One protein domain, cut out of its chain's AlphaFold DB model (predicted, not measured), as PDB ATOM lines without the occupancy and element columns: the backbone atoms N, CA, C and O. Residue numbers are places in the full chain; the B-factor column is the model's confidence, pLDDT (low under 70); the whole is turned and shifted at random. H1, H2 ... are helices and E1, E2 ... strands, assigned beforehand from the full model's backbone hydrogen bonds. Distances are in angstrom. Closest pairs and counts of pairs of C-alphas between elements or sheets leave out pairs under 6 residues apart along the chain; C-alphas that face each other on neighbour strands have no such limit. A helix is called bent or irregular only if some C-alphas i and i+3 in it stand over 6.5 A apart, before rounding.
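AT A GLANCE: This is residues 49 to 71 and 85 to 188 of the 287 residues of the protein "Pre-rRNA-processing protein TSR1" of Thelohanellus kitauei (UniProt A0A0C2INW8). A single sheet of four strands, strongly twisted and curled like part of a barrel, makes the body, while both helices lie away from it: H1 packs on none of its strands, and H2 sits on an arm, residues 86 to 106, that sticks out free. The printed part has 127 residues with two named helices and then four named strands in the order H1 H2 E1 E2 E3 E4; the sheet runs E2 E1 E4 E3 and is antiparallel throughout. The class is mixed, helices and strands, with under half of the residues in named elements. The whole is loose, with a radius of gyration of the C-alphas of 17.7 A and spans of 51 by 43 by 29 A.

HOW THE PARTS SIT: Start at Asn 49 and go to residues 55 to 56, which pair in parallel with residues 117 to 118 of E1, residues 117 to 125. H1, residues 61 to 70, comes next and is not on the sheet. Beyond the cut, H2, residues 92 to 102, is not on the sheet either, and H1 and H2 are apart. In H1 and H2 every O i to N i+4 pair is within hydrogen-bond range. E1 and E2, residues 146 to 154, form an antiparallel hairpin at 158 degrees; look for N 122 and O 149 at 2.8 A. E2 bends by 68 degrees at residue 151. E3, residues 161 to 167, and E4, residues 173 to 182, form the second antiparallel hairpin, at 150 degrees, with N 164 and O 177 at 2.8 A. E4 bends by 64 degrees at residue 176. E1 and E4 are antiparallel neighbours at 111 degrees, with N 123 and O 180 at 2.9 A. E2 and E3 are the edge strands, and they are apart.

IN THESE COORDINATES: Find C-alpha 61 at (47.663, 34.238, -49.681); from there H1 runs 14.0 A to C-alpha 70. H2 covers 14.9 A and is irregular, but only just: C-alphas 99 and 102 are 6.55 A apart. Find C-alpha 117 at (45.833, 44.006, -39.724), where E1 begins its 24.4 A. E2 is 22.5 A long, E3 19.7 A and E4 24.5 A, ending at C-alpha 182 at (46.516, 28.555, -40.353).

THE WHOLE: The C-alphas of Phe 86 and Ser 142, the two farthest apart, are 51.1 A apart. Residues 72 to 84 are not printed, and C-alphas 71 and 85 stand 20.9 A apart across the cut. The links H2 to E1 and E1 to E2 are long. Confidence is low, under 70, at residue 50 and residues 126 to 145; the mean pLDDT of the printed part is 78.3.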
ATOM      1  N   ASN A  49      35.035  46.704 -35.447       70.38
ATOM      2  CA  ASN A  49      36.266  47.475 -35.605       70.38
ATOM      3  C   ASN A  49      36.112  48.849 -34.931       70.38
ATOM      4  O   ASN A  49      35.888  49.844 -35.628       70.38
ATOM      5  N   PRO A  50      36.224  48.933 -33.591       66.69
ATOM      6  CA  PRO A  50      35.953  50.161 -32.840       66.69
ATOM      7  C   PRO A  50      36.892  51.308 -33.232       66.69
ATOM      8  O   PRO A  50      36.525  52.475 -33.170       66.69
ATOM      9  N   ASN A  51      38.103  50.968 -33.676       70.88
ATOM     10  CA  ASN A  51      39.141  51.927 -34.036       70.88
ATOM     11  C   ASN A  51      39.180  52.248 -35.541       70.88
ATOM     12  O   ASN A  51      40.117  52.911 -35.987       70.88
ATOM     13  N   HIS A  52      38.222  51.746 -36.334       73.44
ATOM     14  CA  HIS A  52      38.173  51.886 -37.798       73.44
ATOM     15  C   HIS A  52      39.519  51.613 -38.498       73.44
ATOM     16  O   HIS A  52      39.859  52.234 -39.509       73.44
ATOM     17  N   ARG A  53      40.318  50.680 -37.966       77.88
ATOM     18  CA  ARG A  53      41.631  50.358 -38.535       77.88
ATOM     19  C   ARG A  53      41.454  49.651 -39.876       77.88
ATOM     20  O   ARG A  53      40.547  48.841 -40.047       77.88
ATOM     21  N   LYS A  54      42.331  49.931 -40.840       83.06
ATOM     22  CA  LYS A  54      42.281  49.282 -42.154       83.06
ATOM     23  C   LYS A  54      42.641  47.800 -42.017       83.06
ATOM     24  O   LYS A  54      43.767  47.479 -41.655       83.06
ATOM     25  N   ILE A  55      41.697  46.927 -42.359       84.81
ATOM     26  CA  ILE A  55      41.907  45.479 -42.422       84.81
ATOM     27  C   ILE A  55      42.206  45.109 -43.872       84.81
ATOM     28  O   ILE A  55      41.430  45.419 -44.780       84.81
ATOM     29  N   ILE A  56      43.348  44.474 -44.101       86.06
ATOM     30  CA  ILE A  56      43.737  43.968 -45.408       86.06
ATOM     31  C   ILE A  56      43.166  42.575 -45.640       86.06
ATOM     32  O   ILE A  56      43.049  41.754 -44.735       86.06
ATOM     33  N   GLN A  57      42.824  42.300 -46.895       81.75
ATOM     34  CA  GLN A  57      42.416  40.977 -47.333       81.75
ATOM     35  C   GLN A  57      43.303  40.545 -48.494       81.75
ATOM     36  O   GLN A  57      43.281  41.134 -49.576       81.75
ATOM     37  N   LEU A  58      44.084  39.492 -48.271       79.31
ATOM     38  CA  LEU A  58      44.930  38.917 -49.307       79.31
ATOM     39  C   LEU A  58      44.071  38.059 -50.244       79.31
ATOM     40  O   LEU A  58      43.460  37.080 -49.822       79.31
ATOM     41  N   GLN A  59      44.025  38.418 -51.529       78.06
ATOM     42  CA  GLN A  59      43.275  37.652 -52.533       78.06
ATOM     43  C   GLN A  59      43.879  36.261 -52.758       78.06
ATOM     44  O   GLN A  59      43.161  35.267 -52.805       78.06
ATOM     45  N   ASN A  60      45.207  36.200 -52.880       83.62
ATOM     46  CA  ASN A  60      45.960  34.960 -53.006       83.62
ATOM     47  C   ASN A  60      47.071  34.937 -51.956       83.62
ATOM     48  O   ASN A  60      48.181  35.427 -52.183       83.62
ATOM     49  N   TYR A  61      46.744  34.362 -50.803       81.25
ATOM     50  CA  TYR A  61      47.663  34.238 -49.681       81.25
ATOM     51  C   TYR A  61      48.936  33.464 -50.041       81.25
ATOM     52  O   TYR A  61      50.026  33.929 -49.740       81.25
ATOM     53  N   LYS A  62      48.822  32.334 -50.754       84.12
ATOM     54  CA  LYS A  62      49.982  31.502 -51.124       84.12
ATOM     55  C   LYS A  62      50.979  32.271 -51.990       84.12
ATOM     56  O   LYS A  62      52.177  32.231 -51.739       84.12
ATOM     57  N   ALA A  63      50.484  33.011 -52.980       86.31
ATOM     58  CA  ALA A  63      51.339  33.828 -53.836       86.31
ATOM     59  C   ALA A  63      51.923  35.044 -53.099       86.31
ATOM     60  O   ALA A  63      53.034  35.465 -53.404       86.31
ATOM     61  N   ALA A  64      51.185  35.648 -52.164       83.69
ATOM     62  CA  ALA A  64      51.714  36.723 -51.320       83.69
ATOM     63  C   ALA A  64      52.816  36.209 -50.381       83.69
ATOM     64  O   ALA A  64      53.859  36.838 -50.283       83.69
ATOM     65  N   PHE A  65      52.612  35.040 -49.776       82.44
ATOM     66  CA  PHE A  65      53.572  34.377 -48.899       82.44
ATOM     67  C   PHE A  65      54.864  33.997 -49.621       82.44
ATOM     68  O   PHE A  65      55.939  34.393 -49.185       82.44
ATOM     69  N   ASN A  66      54.766  33.301 -50.760       85.31
ATOM     70  CA  ASN A  66      55.952  32.922 -51.530       85.31
ATOM     71  C   ASN A  66      56.742  34.160 -51.958       85.31
ATOM     72  O   ASN A  66      57.951  34.199 -51.777       85.31
ATOM     73  N   ARG A  67      56.047  35.214 -52.412       85.50
ATOM     74  CA  ARG A  67      56.692  36.490 -52.731       85.50
ATOM     75  C   ARG A  67      57.337  37.136 -51.512       85.50
ATOM     76  O   ARG A  67      58.417  37.668 -51.665       85.50
ATOM     77  N   ALA A  68      56.717  37.097 -50.334       82.81
ATOM     78  CA  ALA A  68      57.269  37.684 -49.112       82.81
ATOM     79  C   ALA A  68      58.517  36.945 -48.591       82.81
ATOM     80  O   ALA A  68      59.396  37.584 -48.018       82.81
ATOM     81  N   ILE A  69      58.608  35.627 -48.805       79.81
ATOM     82  CA  ILE A  69      59.810  34.828 -48.503       79.81
ATOM     83  C   ILE A  69      60.901  35.054 -49.552       79.81
ATOM     84  O   ILE A  69      62.077  35.175 -49.214       79.81
ATOM     85  N   GLU A  70      60.518  35.087 -50.828       80.50
ATOM     86  CA  GLU A  70      61.431  35.360 -51.940       80.50
ATOM     87  C   GLU A  70      61.899  36.815 -51.963       80.50
ATOM     88  O   GLU A  70      62.914  37.107 -52.594       80.50
ATOM     89  N   TYR A  71      61.193  37.713 -51.265       71.00
ATOM     90  CA  TYR A  71      61.562  39.109 -51.066       71.00
ATOM     91  C   TYR A  71      62.797  39.206 -50.165       71.00
ATOM     92  O   TYR A  71      62.743  39.609 -49.005       71.00
ATOM     93  N   ILE A  85      72.509  48.531 -34.694       90.12
ATOM     94  CA  ILE A  85      71.175  48.854 -35.214       90.12
ATOM     95  C   ILE A  85      70.686  50.142 -34.549       90.12
ATOM     96  O   ILE A  85      70.697  50.257 -33.324       90.12
ATOM     97  N   PHE A  86      70.254  51.109 -35.357       91.12
ATOM     98  CA  PHE A  86      69.639  52.348 -34.885       91.12
ATOM     99  C   PHE A  86      68.127  52.254 -35.082       91.12
ATOM    100  O   PHE A  86      67.647  52.266 -36.212       91.12
ATOM    101  N   ILE A  87      67.381  52.150 -33.984       89.19
ATOM    102  CA  ILE A  87      65.916  52.099 -33.999       89.19
ATOM    103  C   ILE A  87      65.393  53.478 -33.600       89.19
ATOM    104  O   ILE A  87      65.826  54.050 -32.600       89.19
ATOM    105  N   GLN A  88      64.480  54.022 -34.397       91.00
ATOM    106  CA  GLN A  88      63.883  55.333 -34.151       91.00
ATOM    107  C   GLN A  88      62.594  55.206 -33.332       91.00
ATOM    108  O   GLN A  88      61.944  54.165 -33.346       91.00
ATOM    109  N   ASN A  89      62.208  56.295 -32.659       89.25
ATOM    110  CA  ASN A  89      60.913  56.444 -31.981       89.25
ATOM    111  C   ASN A  89      60.614  55.383 -30.907       89.25
ATOM    112  O   ASN A  89      59.461  55.001 -30.721       89.25
ATOM    113  N   ILE A  90      61.637  54.920 -30.183       86.44
ATOM    114  CA  ILE A  90      61.433  54.061 -29.014       86.44
ATOM    115  C   ILE A  90      60.935  54.927 -27.848       86.44
ATOM    116  O   ILE A  90      61.634  55.869 -27.466       86.44
ATOM    117  N   PRO A  91      59.772  54.619 -27.248       88.56
ATOM    118  CA  PRO A  91      59.329  55.279 -26.029       88.56
ATOM    119  C   PRO A  91      60.311  55.063 -24.871       88.56
ATOM    120  O   PRO A  91      60.770  53.944 -24.635       88.56
ATOM    121  N   GLU A  92      60.581  56.122 -24.108       85.62
ATOM    122  CA  GLU A  92      61.568  56.110 -23.019       85.62
ATOM    123  C   GLU A  92      61.284  55.021 -21.973       85.62
ATOM    124  O   GLU A  92      62.192  54.299 -21.567       85.62
ATOM    125  N   PHE A  93      60.010  54.810 -21.626       83.81
ATOM    126  CA  PHE A  93      59.606  53.787 -20.656       83.81
ATOM    127  C   PHE A  93      59.976  52.358 -21.090       83.81
ATOM    128  O   PHE A  93      60.325  51.529 -20.250       83.81
ATOM    129  N   ILE A  94      59.942  52.059 -22.396       83.12
ATOM    130  CA  ILE A  94      60.335  50.747 -22.929       83.12
ATOM    131  C   ILE A  94      61.845  50.575 -22.776       83.12
ATOM    132  O   ILE A  94      62.305  49.538 -22.297       83.12
ATOM    133  N   TYR A  95      62.614  51.601 -23.146       82.31
ATOM    134  CA  TYR A  95      64.069  51.581 -23.030       82.31
ATOM    135  C   TYR A  95      64.517  51.366 -21.581       82.31
ATOM    136  O   TYR A  95      65.331  50.478 -21.314       82.31
ATOM    137  N   GLU A  96      63.947  52.121 -20.639       83.88
ATOM    138  CA  GLU A  96      64.263  51.965 -19.220       83.88
ATOM    139  C   GLU A  96      63.943  50.563 -18.704       83.88
ATOM    140  O   GLU A  96      64.753  49.974 -17.986       83.88
ATOM    141  N   TYR A  97      62.783  50.020 -19.077       81.06
ATOM    142  CA  TYR A  97      62.368  48.694 -18.644       81.06
ATOM    143  C   TYR A  97      63.326  47.603 -19.141       81.06
ATOM    144  O   TYR A  97      63.808  46.784 -18.355       81.06
ATOM    145  N   PHE A  98      63.660  47.617 -20.435       80.31
ATOM    146  CA  PHE A  98      64.585  46.636 -21.006       80.31
ATOM    147  C   PHE A  98      65.983  46.739 -20.396       80.31
ATOM    148  O   PHE A  98      66.589  45.706 -20.092       80.31
ATOM    149  N   TRP A  99      66.473  47.967 -20.191       81.06
ATOM    150  CA  TRP A  99      67.783  48.225 -19.599       81.06
ATOM    151  C   TRP A  99      67.870  47.757 -18.143       81.06
ATOM    152  O   TRP A  99      68.865  47.146 -17.755       81.06
ATOM    153  N   LYS A 100      66.834  48.029 -17.338       79.81
ATOM    154  CA  LYS A 100      66.831  47.749 -15.895       79.81
ATOM    155  C   LYS A 100      66.481  46.293 -15.561       79.81
ATOM    156  O   LYS A 100      67.080  45.745 -14.641       79.81
ATOM    157  N   PHE A 101      65.535  45.672 -16.274       72.81
ATOM    158  CA  PHE A 101      64.905  44.420 -15.818       72.81
ATOM    159  C   PHE A 101      65.124  43.210 -16.732       72.81
ATOM    160  O   PHE A 101      65.253  42.095 -16.234       72.81
ATOM    161  N   VAL A 102      65.166  43.387 -18.056       79.00
ATOM    162  CA  VAL A 102      65.195  42.243 -18.991       79.00
ATOM    163  C   VAL A 102      66.627  41.812 -19.317       79.00
ATOM    164  O   VAL A 102      66.929  40.620 -19.373       79.00
ATOM    165  N   GLY A 103      67.519  42.774 -19.580       74.50
ATOM    166  CA  GLY A 103      68.937  42.530 -19.878       74.50
ATOM    167  C   GLY A 103      69.235  41.821 -21.212       74.50
ATOM    168  O   GLY A 103      70.400  41.719 -21.595       74.50
ATOM    169  N   ARG A 104      68.219  41.339 -21.946       80.94
ATOM    170  CA  ARG A 104      68.348  40.713 -23.274       80.94
ATOM    171  C   ARG A 104      67.245  41.201 -24.209       80.94
ATOM    172  O   ARG A 104      66.069  41.127 -23.871       80.94
ATOM    173  N   LEU A 105      67.628  41.656 -25.398       82.75
ATOM    174  CA  LEU A 105      66.712  42.095 -26.450       82.75
ATOM    175  C   LEU A 105      66.928  41.223 -27.686       82.75
ATOM    176  O   LEU A 105      68.055  41.108 -28.166       82.75
ATOM    177  N   ILE A 106      65.856  40.615 -28.186       85.75
ATOM    178  CA  ILE A 106      65.869  39.858 -29.438       85.75
ATOM    179  C   ILE A 106      65.092  40.673 -30.465       85.75
ATOM    180  O   ILE A 106      63.965  41.088 -30.204       85.75
ATOM    181  N   LEU A 107      65.714  40.924 -31.613       87.62
ATOM    182  CA  LEU A 107      65.123  41.676 -32.713       87.62
ATOM    183  C   LEU A 107      64.854  40.728 -33.877       87.62
ATOM    184  O   LEU A 107      65.726  39.947 -34.255       87.62
ATOM    185  N   TYR A 108      63.662  40.837 -34.456       88.19
ATOM    186  CA  TYR A 108      63.269  40.110 -35.657       88.19
ATOM    187  C   TYR A 108      62.926  41.114 -36.754       88.19
ATOM    188  O   TYR A 108      62.342  42.166 -36.485       88.19
ATOM    189  N   ARG A 109      63.295  40.790 -37.994       85.75
ATOM    190  CA  ARG A 109      62.806  41.516 -39.167       85.75
ATOM    191  C   ARG A 109      61.395  41.027 -39.462       85.75
ATOM    192  O   ARG A 109      61.192  39.826 -39.598       85.75
ATOM    193  N   LEU A 110      60.461  41.963 -39.590       87.31
ATOM    194  CA  LEU A 110      59.122  41.662 -40.075       87.31
ATOM    195  C   LEU A 110      59.152  41.457 -41.590       87.31
ATOM    196  O   LEU A 110      59.810  42.207 -42.321       87.31
ATOM    197  N   HIS A 111      58.433  40.448 -42.060       85.00
ATOM    198  CA  HIS A 111      58.196  40.256 -43.484       85.00
ATOM    199  C   HIS A 111      57.191  41.298 -44.015       85.00
ATOM    200  O   HIS A 111      56.446  41.908 -43.240       85.00
ATOM    201  N   PRO A 112      57.126  41.510 -45.345       86.25
ATOM    202  CA  PRO A 112      56.126  42.391 -45.937       86.25
ATOM    203  C   PRO A 112      54.712  42.078 -45.430       86.25
ATOM    204  O   PRO A 112      54.301  40.919 -45.418       86.25
ATOM    205  N   PHE A 113      53.968  43.129 -45.078       85.81
ATOM    206  CA  PHE A 113      52.582  43.097 -44.597       85.81
ATOM    207  C   PHE A 113      52.354  42.592 -43.159       85.81
ATOM    208  O   PHE A 113      51.211  42.663 -42.713       85.81
ATOM    209  N   GLU A 114      53.370  42.128 -42.418       87.25
ATOM    210  CA  GLU A 114      53.191  41.682 -41.015       87.25
ATOM    211  C   GLU A 114      52.777  42.811 -40.057       87.25
ATOM    212  O   GLU A 114      52.165  42.566 -39.019       87.25
ATOM    213  N   ASP A 115      53.040  44.066 -40.425       86.69
ATOM    214  CA  ASP A 115      52.603  45.263 -39.702       86.69
ATOM    215  C   ASP A 115      51.126  45.627 -39.954       86.69
ATOM    216  O   ASP A 115      50.576  46.521 -39.306       86.69
ATOM    217  N   GLN A 116      50.460  44.943 -40.887       87.19
ATOM    218  CA  GLN A 116      49.088  45.236 -41.290       87.19
ATOM    219  C   GLN A 116      48.094  44.288 -40.618       87.19
ATOM    220  O   GLN A 116      48.358  43.102 -40.421       87.19
ATOM    221  N   LEU A 117      46.908  44.809 -40.297       87.31
ATOM    222  CA  LEU A 117      45.833  44.006 -39.724       87.31
ATOM    223  C   LEU A 117      45.128  43.184 -40.804       87.31
ATOM    224  O   LEU A 117      44.729  43.723 -41.831       87.31
ATOM    225  N   SER A 118      44.908  41.902 -40.548       87.38
ATOM    226  CA  SER A 118      44.177  40.958 -41.394       87.38
ATOM    227  C   SER A 118      43.281  40.078 -40.528       87.38
ATOM    228  O   SER A 118      43.478  39.950 -39.324       87.38
ATOM    229  N   VAL A 119      42.317  39.397 -41.139       85.56
ATOM    230  CA  VAL A 119      41.697  38.238 -40.487       85.56
ATOM    231  C   VAL A 119      42.727  37.111 -40.442       85.56
ATOM    232  O   VAL A 119      43.278  36.735 -41.482       85.56
ATOM    233  N   VAL A 120      42.999  36.602 -39.245       85.38
ATOM    234  CA  VAL A 120      43.941  35.507 -38.987       85.38
ATOM    235  C   VAL A 120      43.209  34.333 -38.351       85.38
ATOM    236  O   VAL A 120      42.201  34.499 -37.660       85.38
ATOM    237  N   HIS A 121      43.717  33.133 -38.613       86.56
ATOM    238  CA  HIS A 121      43.135  31.890 -38.131       86.56
ATOM    239  C   HIS A 121      44.198  31.080 -37.402       86.56
ATOM    240  O   HIS A 121      45.304  30.906 -37.911       86.56
ATOM    241  N   TYR A 122      43.839  30.533 -36.253       86.19
ATOM    242  CA  TYR A 122      44.711  29.721 -35.420       86.19
ATOM    243  C   TYR A 122      44.066  28.362 -35.205       86.19
ATOM    244  O   TYR A 122      42.895  28.295 -34.833       86.19
ATOM    245  N   LEU A 123      44.807  27.285 -35.449       86.50
ATOM    246  CA  LEU A 123      44.399  25.946 -35.037       86.50
ATOM    247  C   LEU A 123      44.961  25.689 -33.651       86.50
ATOM    248  O   LEU A 123      46.176  25.702 -33.480       86.50
ATOM    249  N   ILE A 124      44.095  25.449 -32.679       84.19
ATOM    250  CA  ILE A 124      44.459  25.253 -31.280       84.19
ATOM    251  C   ILE A 124      44.092  23.836 -30.875       84.19
ATOM    252  O   ILE A 124      42.966  23.386 -31.089       84.19
ATOM    253  N   HIS A 125      45.047  23.136 -30.274       79.56
ATOM    254  CA  HIS A 125      44.827  21.806 -29.735       79.56
ATOM    255  C   HIS A 125      44.220  21.901 -28.332       79.56
ATOM    256  O   HIS A 125      44.751  22.573 -27.445       79.56
ATOM    257  N   LYS A 126      43.120  21.178 -28.121       67.88
ATOM    258  CA  LYS A 126      42.482  20.978 -26.823       67.88
ATOM    259  C   LYS A 126      43.379  20.089 -25.978       67.88
ATOM    260  O   LYS A 126      43.418  18.878 -26.187       67.88
ATOM    261  N   LYS A 127      44.124  20.692 -25.053       60.62
ATOM    262  CA  LYS A 127      44.749  19.937 -23.966       60.62
ATOM    263  C   LYS A 127      44.054  20.182 -22.632       60.62
ATOM    264  O   LYS A 127      43.685  19.187 -22.035       60.62
ATOM    265  N   ASP A 128      43.703  21.421 -22.268       53.28
ATOM    266  CA  ASP A 128      43.066  21.699 -20.964       53.28
ATOM    267  C   ASP A 128      42.141  22.946 -20.951       53.28
ATOM    268  O   ASP A 128      41.961  23.576 -19.913       53.28
ATOM    269  N   TYR A 129      41.545  23.352 -22.084       59.31
ATOM    270  CA  TYR A 129      40.657  24.530 -22.100       59.31
ATOM    271  C   TYR A 129      39.213  24.182 -21.693       59.31
ATOM    272  O   TYR A 129      38.624  23.224 -22.210       59.31
ATOM    273  N   THR A 130      38.620  24.979 -20.796       54.06
ATOM    274  CA  THR A 130      37.165  24.996 -20.584       54.06
ATOM    275  C   THR A 130      36.493  25.720 -21.758       54.06
ATOM    276  O   THR A 130      37.061  26.682 -22.283       54.06
ATOM    277  N   PRO A 131      35.307  25.267 -22.209       52.41
ATOM    278  CA  PRO A 131      34.587  25.873 -23.339       52.41
ATOM    279  C   PRO A 131      34.288  27.373 -23.127       52.41
ATOM    280  O   PRO A 131      34.160  28.126 -24.087       52.41
ATOM    281  N   ASP A 132      34.281  27.828 -21.871       53.97
ATOM    282  CA  ASP A 132      33.860  29.172 -21.464       53.97
ATOM    283  C   ASP A 132      34.906  30.285 -21.677       53.97
ATOM    284  O   ASP A 132      34.603  31.458 -21.466       53.97
ATOM    285  N   ILE A 133      36.145  29.960 -22.074       56.47
ATOM    286  CA  ILE A 133      37.230  30.963 -22.198       56.47
ATOM    287  C   ILE A 133      36.991  31.919 -23.373       56.47
ATOM    288  O   ILE A 133      37.422  33.072 -23.343       56.47
ATOM    289  N   PHE A 134      36.281  31.467 -24.403       58.50
ATOM    290  CA  PHE A 134      35.970  32.290 -25.557       58.50
ATOM    291  C   PHE A 134      34.460  32.484 -25.669       58.50
ATOM    292  O   PHE A 134      33.757  31.661 -26.247       58.50
ATOM    293  N   SER A 135      33.968  33.620 -25.181       51.78
ATOM    294  CA  SER A 135      32.546  33.992 -25.242       51.78
ATOM    295  C   SER A 135      31.950  34.002 -26.658       51.78
ATOM    296  O   SER A 135      30.738  33.876 -26.807       51.78
ATOM    297  N   ASN A 136      32.795  34.109 -27.693       53.56
ATOM    298  CA  ASN A 136      32.402  34.161 -29.105       53.56
ATOM    299  C   ASN A 136      32.946  32.984 -29.941       53.56
ATOM    300  O   ASN A 136      32.985  33.072 -31.172       53.56
ATOM    301  N   VAL A 137      33.410  31.893 -29.316       51.88
ATOM    302  CA  VAL A 137      33.781  30.696 -30.083       51.88
ATOM    303  C   VAL A 137      32.525  29.953 -30.490       51.88
ATOM    304  O   VAL A 137      31.763  29.439 -29.679       51.88
ATOM    305  N   ILE A 138      32.348  29.869 -31.802       53.09
ATOM    306  CA  ILE A 138      31.468  28.891 -32.414       53.09
ATOM    307  C   ILE A 138      32.197  27.565 -32.273       53.09
ATOM    308  O   ILE A 138      33.084  27.244 -33.069       53.09
ATOM    309  N   GLU A 139      31.895  26.833 -31.205       48.41
ATOM    310  CA  GLU A 139      32.377  25.470 -31.077       48.41
ATOM    311  C   GLU A 139      31.867  24.701 -32.292       48.41
ATOM    312  O   GLU A 139      30.664  24.533 -32.499       48.41
ATOM    313  N   CYS A 140      32.790  24.257 -33.143       41.22
ATOM    314  CA  CYS A 140      32.443  23.259 -34.131       41.22
ATOM    315  C   CYS A 140      32.168  21.989 -33.324       41.22
ATOM    316  O   CYS A 140      33.100  21.323 -32.880       41.22
ATOM    317  N   VAL A 141      30.887  21.726 -33.053       44.00
ATOM    318  CA  VAL A 141      30.416  20.558 -32.310       44.00
ATOM    319  C   VAL A 141      30.796  19.305 -33.092       44.00
ATOM    320  O   VAL A 141      30.089  18.836 -33.978       44.00
ATOM    321  N   SER A 142      31.961  18.777 -32.769       41.97
ATOM    322  CA  SER A 142      32.354  17.390 -32.940       41.97
ATOM    323  C   SER A 142      33.461  17.170 -31.921       41.97
ATOM    324  O   SER A 142      34.260  18.075 -31.702       41.97
ATOM    325  N   GLY A 143      33.492  16.022 -31.250       51.16
ATOM    326  CA  GLY A 143      34.414  15.703 -30.151       51.16
ATOM    327  C   GLY A 143      35.901  15.623 -30.534       51.16
ATOM    328  O   GLY A 143      36.620  14.778 -30.010       51.16
ATOM    329  N   GLU A 144      36.366  16.456 -31.460       55.31
ATOM    330  CA  GLU A 144      37.747  16.545 -31.893       55.31
ATOM    331  C   GLU A 144      38.556  17.459 -30.968       55.31
ATOM    332  O   GLU A 144      38.120  18.517 -30.516       55.31
ATOM    333  N   ALA A 145      39.790  17.040 -30.698       68.88
ATOM    334  CA  ALA A 145      40.735  17.726 -29.825       68.88
ATOM    335  C   ALA A 145      41.334  19.006 -30.451       68.88
ATOM    336  O   ALA A 145      42.458  19.378 -30.109       68.88
ATOM    337  N   GLN A 146      40.665  19.646 -31.415       76.44
ATOM    338  CA  GLN A 146      41.193  20.789 -32.165       76.44
ATOM    339  C   GLN A 146      40.092  21.799 -32.488       76.44
ATOM    340  O   GLN A 146      39.015  21.422 -32.941       76.44
ATOM    341  N   VAL A 147      40.378  23.085 -32.297       79.31
ATOM    342  CA  VAL A 147      39.460  24.191 -32.601       79.31
ATOM    343  C   VAL A 147      40.167  25.241 -33.437       79.31
ATOM    344  O   VAL A 147      41.359  25.497 -33.278       79.31
ATOM    345  N   VAL A 148      39.416  25.862 -34.342       83.38
ATOM    346  CA  VAL A 148      39.876  27.016 -35.107       83.38
ATOM    347  C   VAL A 148      39.381  28.288 -34.436       83.38
ATOM    348  O   VAL A 148      38.179  28.537 -34.394       83.38
ATOM    349  N   VAL A 149      40.305  29.144 -34.015       82.31
ATOM    350  CA  VAL A 149      39.997  30.504 -33.562       82.31
ATOM    351  C   VAL A 149      40.269  31.478 -34.700       82.31
ATOM    352  O   VAL A 149      41.311  31.409 -35.350       82.31
ATOM    353  N   SER A 150      39.320  32.373 -34.968       83.31
ATOM    354  CA  SER A 150      39.457  33.418 -35.988       83.31
ATOM    355  C   SER A 150      39.266  34.785 -35.350       83.31
ATOM    356  O   SER A 150      38.278  34.993 -34.652       83.31
ATOM    357  N   LEU A 151      40.194  35.704 -35.599       84.25
ATOM    358  CA  LEU A 151      40.167  37.061 -35.050       84.25
ATOM    359  C   LEU A 151      40.793  38.056 -36.033       84.25
ATOM    360  O   LEU A 151      41.448  37.654 -37.000       84.25
ATOM    361  N   VAL A 152      40.585  39.353 -35.809       85.38
ATOM    362  CA  VAL A 152      41.306  40.397 -36.551       85.38
ATOM    363  C   VAL A 152      42.652  40.615 -35.870       85.38
ATOM    364  O   VAL A 152      42.681  41.078 -34.739       85.38
ATOM    365  N   GLY A 153      43.729  40.244 -36.566       86.56
ATOM    366  CA  GLY A 153      45.115  40.072 -36.122       86.56
ATOM    367  C   GLY A 153      46.116  40.917 -36.883       86.56
ATOM    368  O   GLY A 153      45.852  41.259 -38.029       86.56
ATOM    369  N   TYR A 154      47.300  41.169 -36.320       87.94
ATOM    370  CA  TYR A 154      48.451  41.448 -37.185       87.94
ATOM    371  C   TYR A 154      48.715  40.223 -38.051       87.94
ATOM    372  O   TYR A 154      48.614  39.085 -37.583       87.94
ATOM    373  N   LEU A 155      48.994  40.456 -39.327       87.75
ATOM    374  CA  LEU A 155      49.268  39.390 -40.268       87.75
ATOM    375  C   LEU A 155      50.465  38.570 -39.772       87.75
ATOM    376  O   LEU A 155      51.548  39.099 -39.559       87.75
ATOM    377  N   THR A 156      50.274  37.266 -39.609       84.56
ATOM    378  CA  THR A 156      51.360  36.333 -39.296       84.56
ATOM    379  C   THR A 156      51.424  35.285 -40.392       84.56
ATOM    380  O   THR A 156      50.397  34.746 -40.826       84.56
ATOM    381  N   PHE A 157      52.628  35.009 -40.878       80.81
ATOM    382  CA  PHE A 157      52.836  33.959 -41.866       80.81
ATOM    383  C   PHE A 157      52.604  32.556 -41.260       80.81
ATOM    384  O   PHE A 157      52.660  32.374 -40.041       80.81
ATOM    385  N   PRO A 158      52.219  31.565 -42.084       73.00
ATOM    386  CA  PRO A 158      51.675  30.300 -41.605       73.00
ATOM    387  C   PRO A 158      52.791  29.430 -41.018       73.00
ATOM    388  O   PRO A 158      53.968  29.637 -41.309       73.00
ATOM    389  N   ASN A 159      52.411  28.411 -40.243       73.81
ATOM    390  CA  ASN A 159      53.325  27.512 -39.519       73.81
ATOM    391  C   ASN A 159      54.099  28.167 -38.361       73.81
ATOM    392  O   ASN A 159      54.969  27.522 -37.784       73.81
ATOM    393  N   ALA A 160      53.776  29.407 -37.989       86.38
ATOM    394  CA  ALA A 160      54.188  29.934 -36.696       86.38
ATOM    395  C   ALA A 160      53.440  29.188 -35.580       86.38
ATOM    396  O   ALA A 160      52.223  28.984 -35.666       86.38
ATOM    397  N   GLU A 161      54.169  28.762 -34.551       90.00
ATOM    398  CA  GLU A 161      53.579  28.175 -33.350       90.00
ATOM    399  C   GLU A 161      52.880  29.256 -32.525       90.00
ATOM    400  O   GLU A 161      53.337  30.395 -32.431       90.00
ATOM    401  N   VAL A 162      51.755  28.889 -31.921       87.69
ATOM    402  CA  VAL A 162      50.937  29.778 -31.101       87.69
ATOM    403  C   VAL A 162      50.745  29.145 -29.742       87.69
ATOM    404  O   VAL A 162      50.373  27.979 -29.641       87.69
ATOM    405  N   THR A 163      50.966  29.925 -28.694       87.19
ATOM    406  CA  THR A 163      50.693  29.544 -27.312       87.19
ATOM    407  C   THR A 163      49.659  30.484 -26.716       87.19
ATOM    408  O   THR A 163      49.651  31.685 -26.982       87.19
ATOM    409  N   LEU A 164      48.748  29.918 -25.935       83.88
ATOM    410  CA  LEU A 164      47.654  30.636 -25.301       83.88
ATOM    411  C   LEU A 164      47.851  30.638 -23.794       83.88
ATOM    412  O   LEU A 164      48.092  29.591 -23.187       83.88
ATOM    413  N   PHE A 165      47.687  31.815 -23.202       83.06
ATOM    414  CA  PHE A 165      47.757  32.026 -21.765       83.06
ATOM    415  C   PHE A 165      46.503  32.748 -21.285       83.06
ATOM    416  O   PHE A 165      46.003  33.644 -21.963       83.06
ATOM    417  N   SER A 166      46.009  32.358 -20.112       80.62
ATOM    418  CA  SER A 166      44.958  33.066 -19.386       80.62
ATOM    419  C   SER A 166      45.625  33.910 -18.320       80.62
ATOM    420  O   SER A 166      46.493  33.403 -17.610       80.62
ATOM    421  N   GLN A 167      45.227  35.171 -18.198       81.06
ATOM    422  CA  GLN A 167      45.695  36.027 -17.120       81.06
ATOM    423  C   GLN A 167      44.664  36.039 -15.989       81.06
ATOM    424  O   GLN A 167      43.520  36.443 -16.193       81.06
ATOM    425  N   SER A 168      45.082  35.619 -14.797       81.50
ATOM    426  CA  SER A 168      44.285  35.757 -13.573       81.50
ATOM    427  C   SER A 168      44.253  37.215 -13.095       81.50
ATOM    428  O   SER A 168      45.087  38.026 -13.500       81.50
ATOM    429  N   SER A 169      43.339  37.553 -12.178       81.44
ATOM    430  CA  SER A 169      43.264  38.890 -11.551       81.44
ATOM    431  C   SER A 169      44.590  39.357 -10.948       81.44
ATOM    432  O   SER A 169      44.884  40.549 -10.941       81.44
ATOM    433  N   ASP A 170      45.404  38.409 -10.489       77.88
ATOM    434  CA  ASP A 170      46.670  38.658  -9.796       77.88
ATOM    435  C   ASP A 170      47.840  38.889 -10.777       77.88
ATOM    436  O   ASP A 170      48.975  39.165 -10.381       77.88
ATOM    437  N   GLY A 171      47.571  38.796 -12.083       77.75
ATOM    438  CA  GLY A 171      48.546  38.971 -13.155       77.75
ATOM    439  C   GLY A 171      49.335  37.710 -13.510       77.75
ATOM    440  O   GLY A 171      50.133  37.754 -14.445       77.75
ATOM    441  N   GLU A 172      49.103  36.590 -12.820       80.62
ATOM    442  CA  GLU A 172      49.699  35.299 -13.170       80.62
ATOM    443  C   GLU A 172      49.150  34.766 -14.497       80.62
ATOM    444  O   GLU A 172      47.944  34.804 -14.757       80.62
ATOM    445  N   LEU A 173      50.056  34.253 -15.333       82.88
ATOM    446  CA  LEU A 173      49.737  33.666 -16.629       82.88
ATOM    447  C   LEU A 173      49.662  32.145 -16.508       82.88
ATOM    448  O   LEU A 173      50.655  31.484 -16.211       82.88
ATOM    449  N   THR A 174      48.494  31.585 -16.802       82.56
ATOM    450  CA  THR A 174      48.270  30.138 -16.846       82.56
ATOM    451  C   THR A 174      48.262  29.672 -18.292       82.56
ATOM    452  O   THR A 174      47.500  30.192 -19.104       82.56
ATOM    453  N   TYR A 175      49.098  28.694 -18.632       83.50
ATOM    454  CA  TYR A 175      49.098  28.103 -19.969       83.50
ATOM    455  C   TYR A 175      47.790  27.340 -20.222       83.50
ATOM    456  O   TYR A 175      47.436  26.452 -19.452       83.50
ATOM    457  N   ILE A 176      47.092  27.682 -21.305       79.50
ATOM    458  CA  ILE A 176      45.794  27.093 -21.679       79.50
ATOM    459  C   ILE A 176      45.966  26.047 -22.787       79.50
ATOM    460  O   ILE A 176      45.245  25.049 -22.854       79.50
ATOM    461  N   GLY A 177      46.898  26.285 -23.707       80.31
ATOM    462  CA  GLY A 177      47.033  25.443 -24.882       80.31
ATOM    463  C   GLY A 177      47.976  26.003 -25.929       80.31
ATOM    464  O   GLY A 177      48.508  27.107 -25.814       80.31
ATOM    465  N   GLY A 178      48.174  25.199 -26.964       85.38
ATOM    466  CA  GLY A 178      49.110  25.475 -28.037       85.38
ATOM    467  C   GLY A 178      48.539  25.063 -29.382       85.38
ATOM    468  O   GLY A 178      47.617  24.247 -29.473       85.38
ATOM    469  N   GLY A 179      49.085  25.652 -30.430       88.12
ATOM    470  CA  GLY A 179      48.538  25.587 -31.765       88.12
ATOM    471  C   GLY A 179      49.494  26.134 -32.806       88.12
ATOM    472  O   GLY A 179      50.675  26.350 -32.541       88.12
ATOM    473  N   HIS A 180      48.973  26.378 -33.998       89.75
ATOM    474  CA  HIS A 180      49.724  27.015 -35.069       89.75
ATOM    475  C   HIS A 180      48.832  27.905 -35.930       89.75
ATOM    476  O   HIS A 180      47.608  27.740 -35.994       89.75
ATOM    477  N   VAL A 181      49.463  28.857 -36.610       89.12
ATOM    478  CA  VAL A 181      48.791  29.759 -37.547       89.12
ATOM    479  C   VAL A 181      48.367  28.994 -38.795       89.12
ATOM    480  O   VAL A 181      49.180  28.346 -39.461       89.12
ATOM    481  N   LEU A 182      47.085  29.099 -39.131       87.81
ATOM    482  CA  LEU A 182      46.516  28.555 -40.353       87.81
ATOM    483  C   LEU A 182      46.656  29.546 -41.517       87.81
ATOM    484  O   LEU A 182      46.614  30.762 -41.314       87.81
ATOM    485  N   PRO A 183      46.729  29.048 -42.763       85.12
ATOM    486  CA  PRO A 183      46.691  29.899 -43.941       85.12
ATOM    487  C   PRO A 183      45.451  30.797 -43.970       85.12
ATOM    488  O   PRO A 183      44.325  30.354 -43.704       85.12
ATOM    489  N   ILE A 184      45.651  32.050 -44.370       80.12
ATOM    490  CA  ILE A 184      44.570  33.031 -44.455       80.12
ATOM    491  C   ILE A 184      43.596  32.597 -45.544       80.12
ATOM    492  O   ILE A 184      43.968  32.370 -46.698       80.12
ATOM    493  N   SER A 185      42.335  32.453 -45.153       77.06
ATOM    494  CA  SER A 185      41.250  32.005 -46.017       77.06
ATOM    495  C   SER A 185      39.995  32.819 -45.726       77.06
ATOM    496  O   SER A 185      39.852  33.416 -44.665       77.06
ATOM    497  N   LYS A 186      39.070  32.885 -46.684       76.62
ATOM    498  CA  LYS A 186      37.770  33.529 -46.463       76.62
ATOM    499  C   LYS A 186      36.886  32.562 -45.678       76.62
ATOM    500  O   LYS A 186      36.194  31.746 -46.280       76.62
ATOM    501  N   ARG A 187      36.975  32.597 -44.347       77.38
ATOM    502  CA  ARG A 187      36.166  31.755 -43.456       77.38
ATOM    503  C   ARG A 187      35.034  32.570 -42.861       77.38
ATOM    504  O   ARG A 187      35.285  33.574 -42.209       77.38
ATOM    505  N   LEU A 188      33.809  32.104 -43.055       79.31
ATOM    506  CA  LEU A 188      32.636  32.707 -42.444       79.31
ATOM    507  C   LEU A 188      32.354  32.033 -41.098       79.31
ATOM    508  O   LEU A 188      32.225  30.813 -41.037       79.31
TER     509      LEU A 188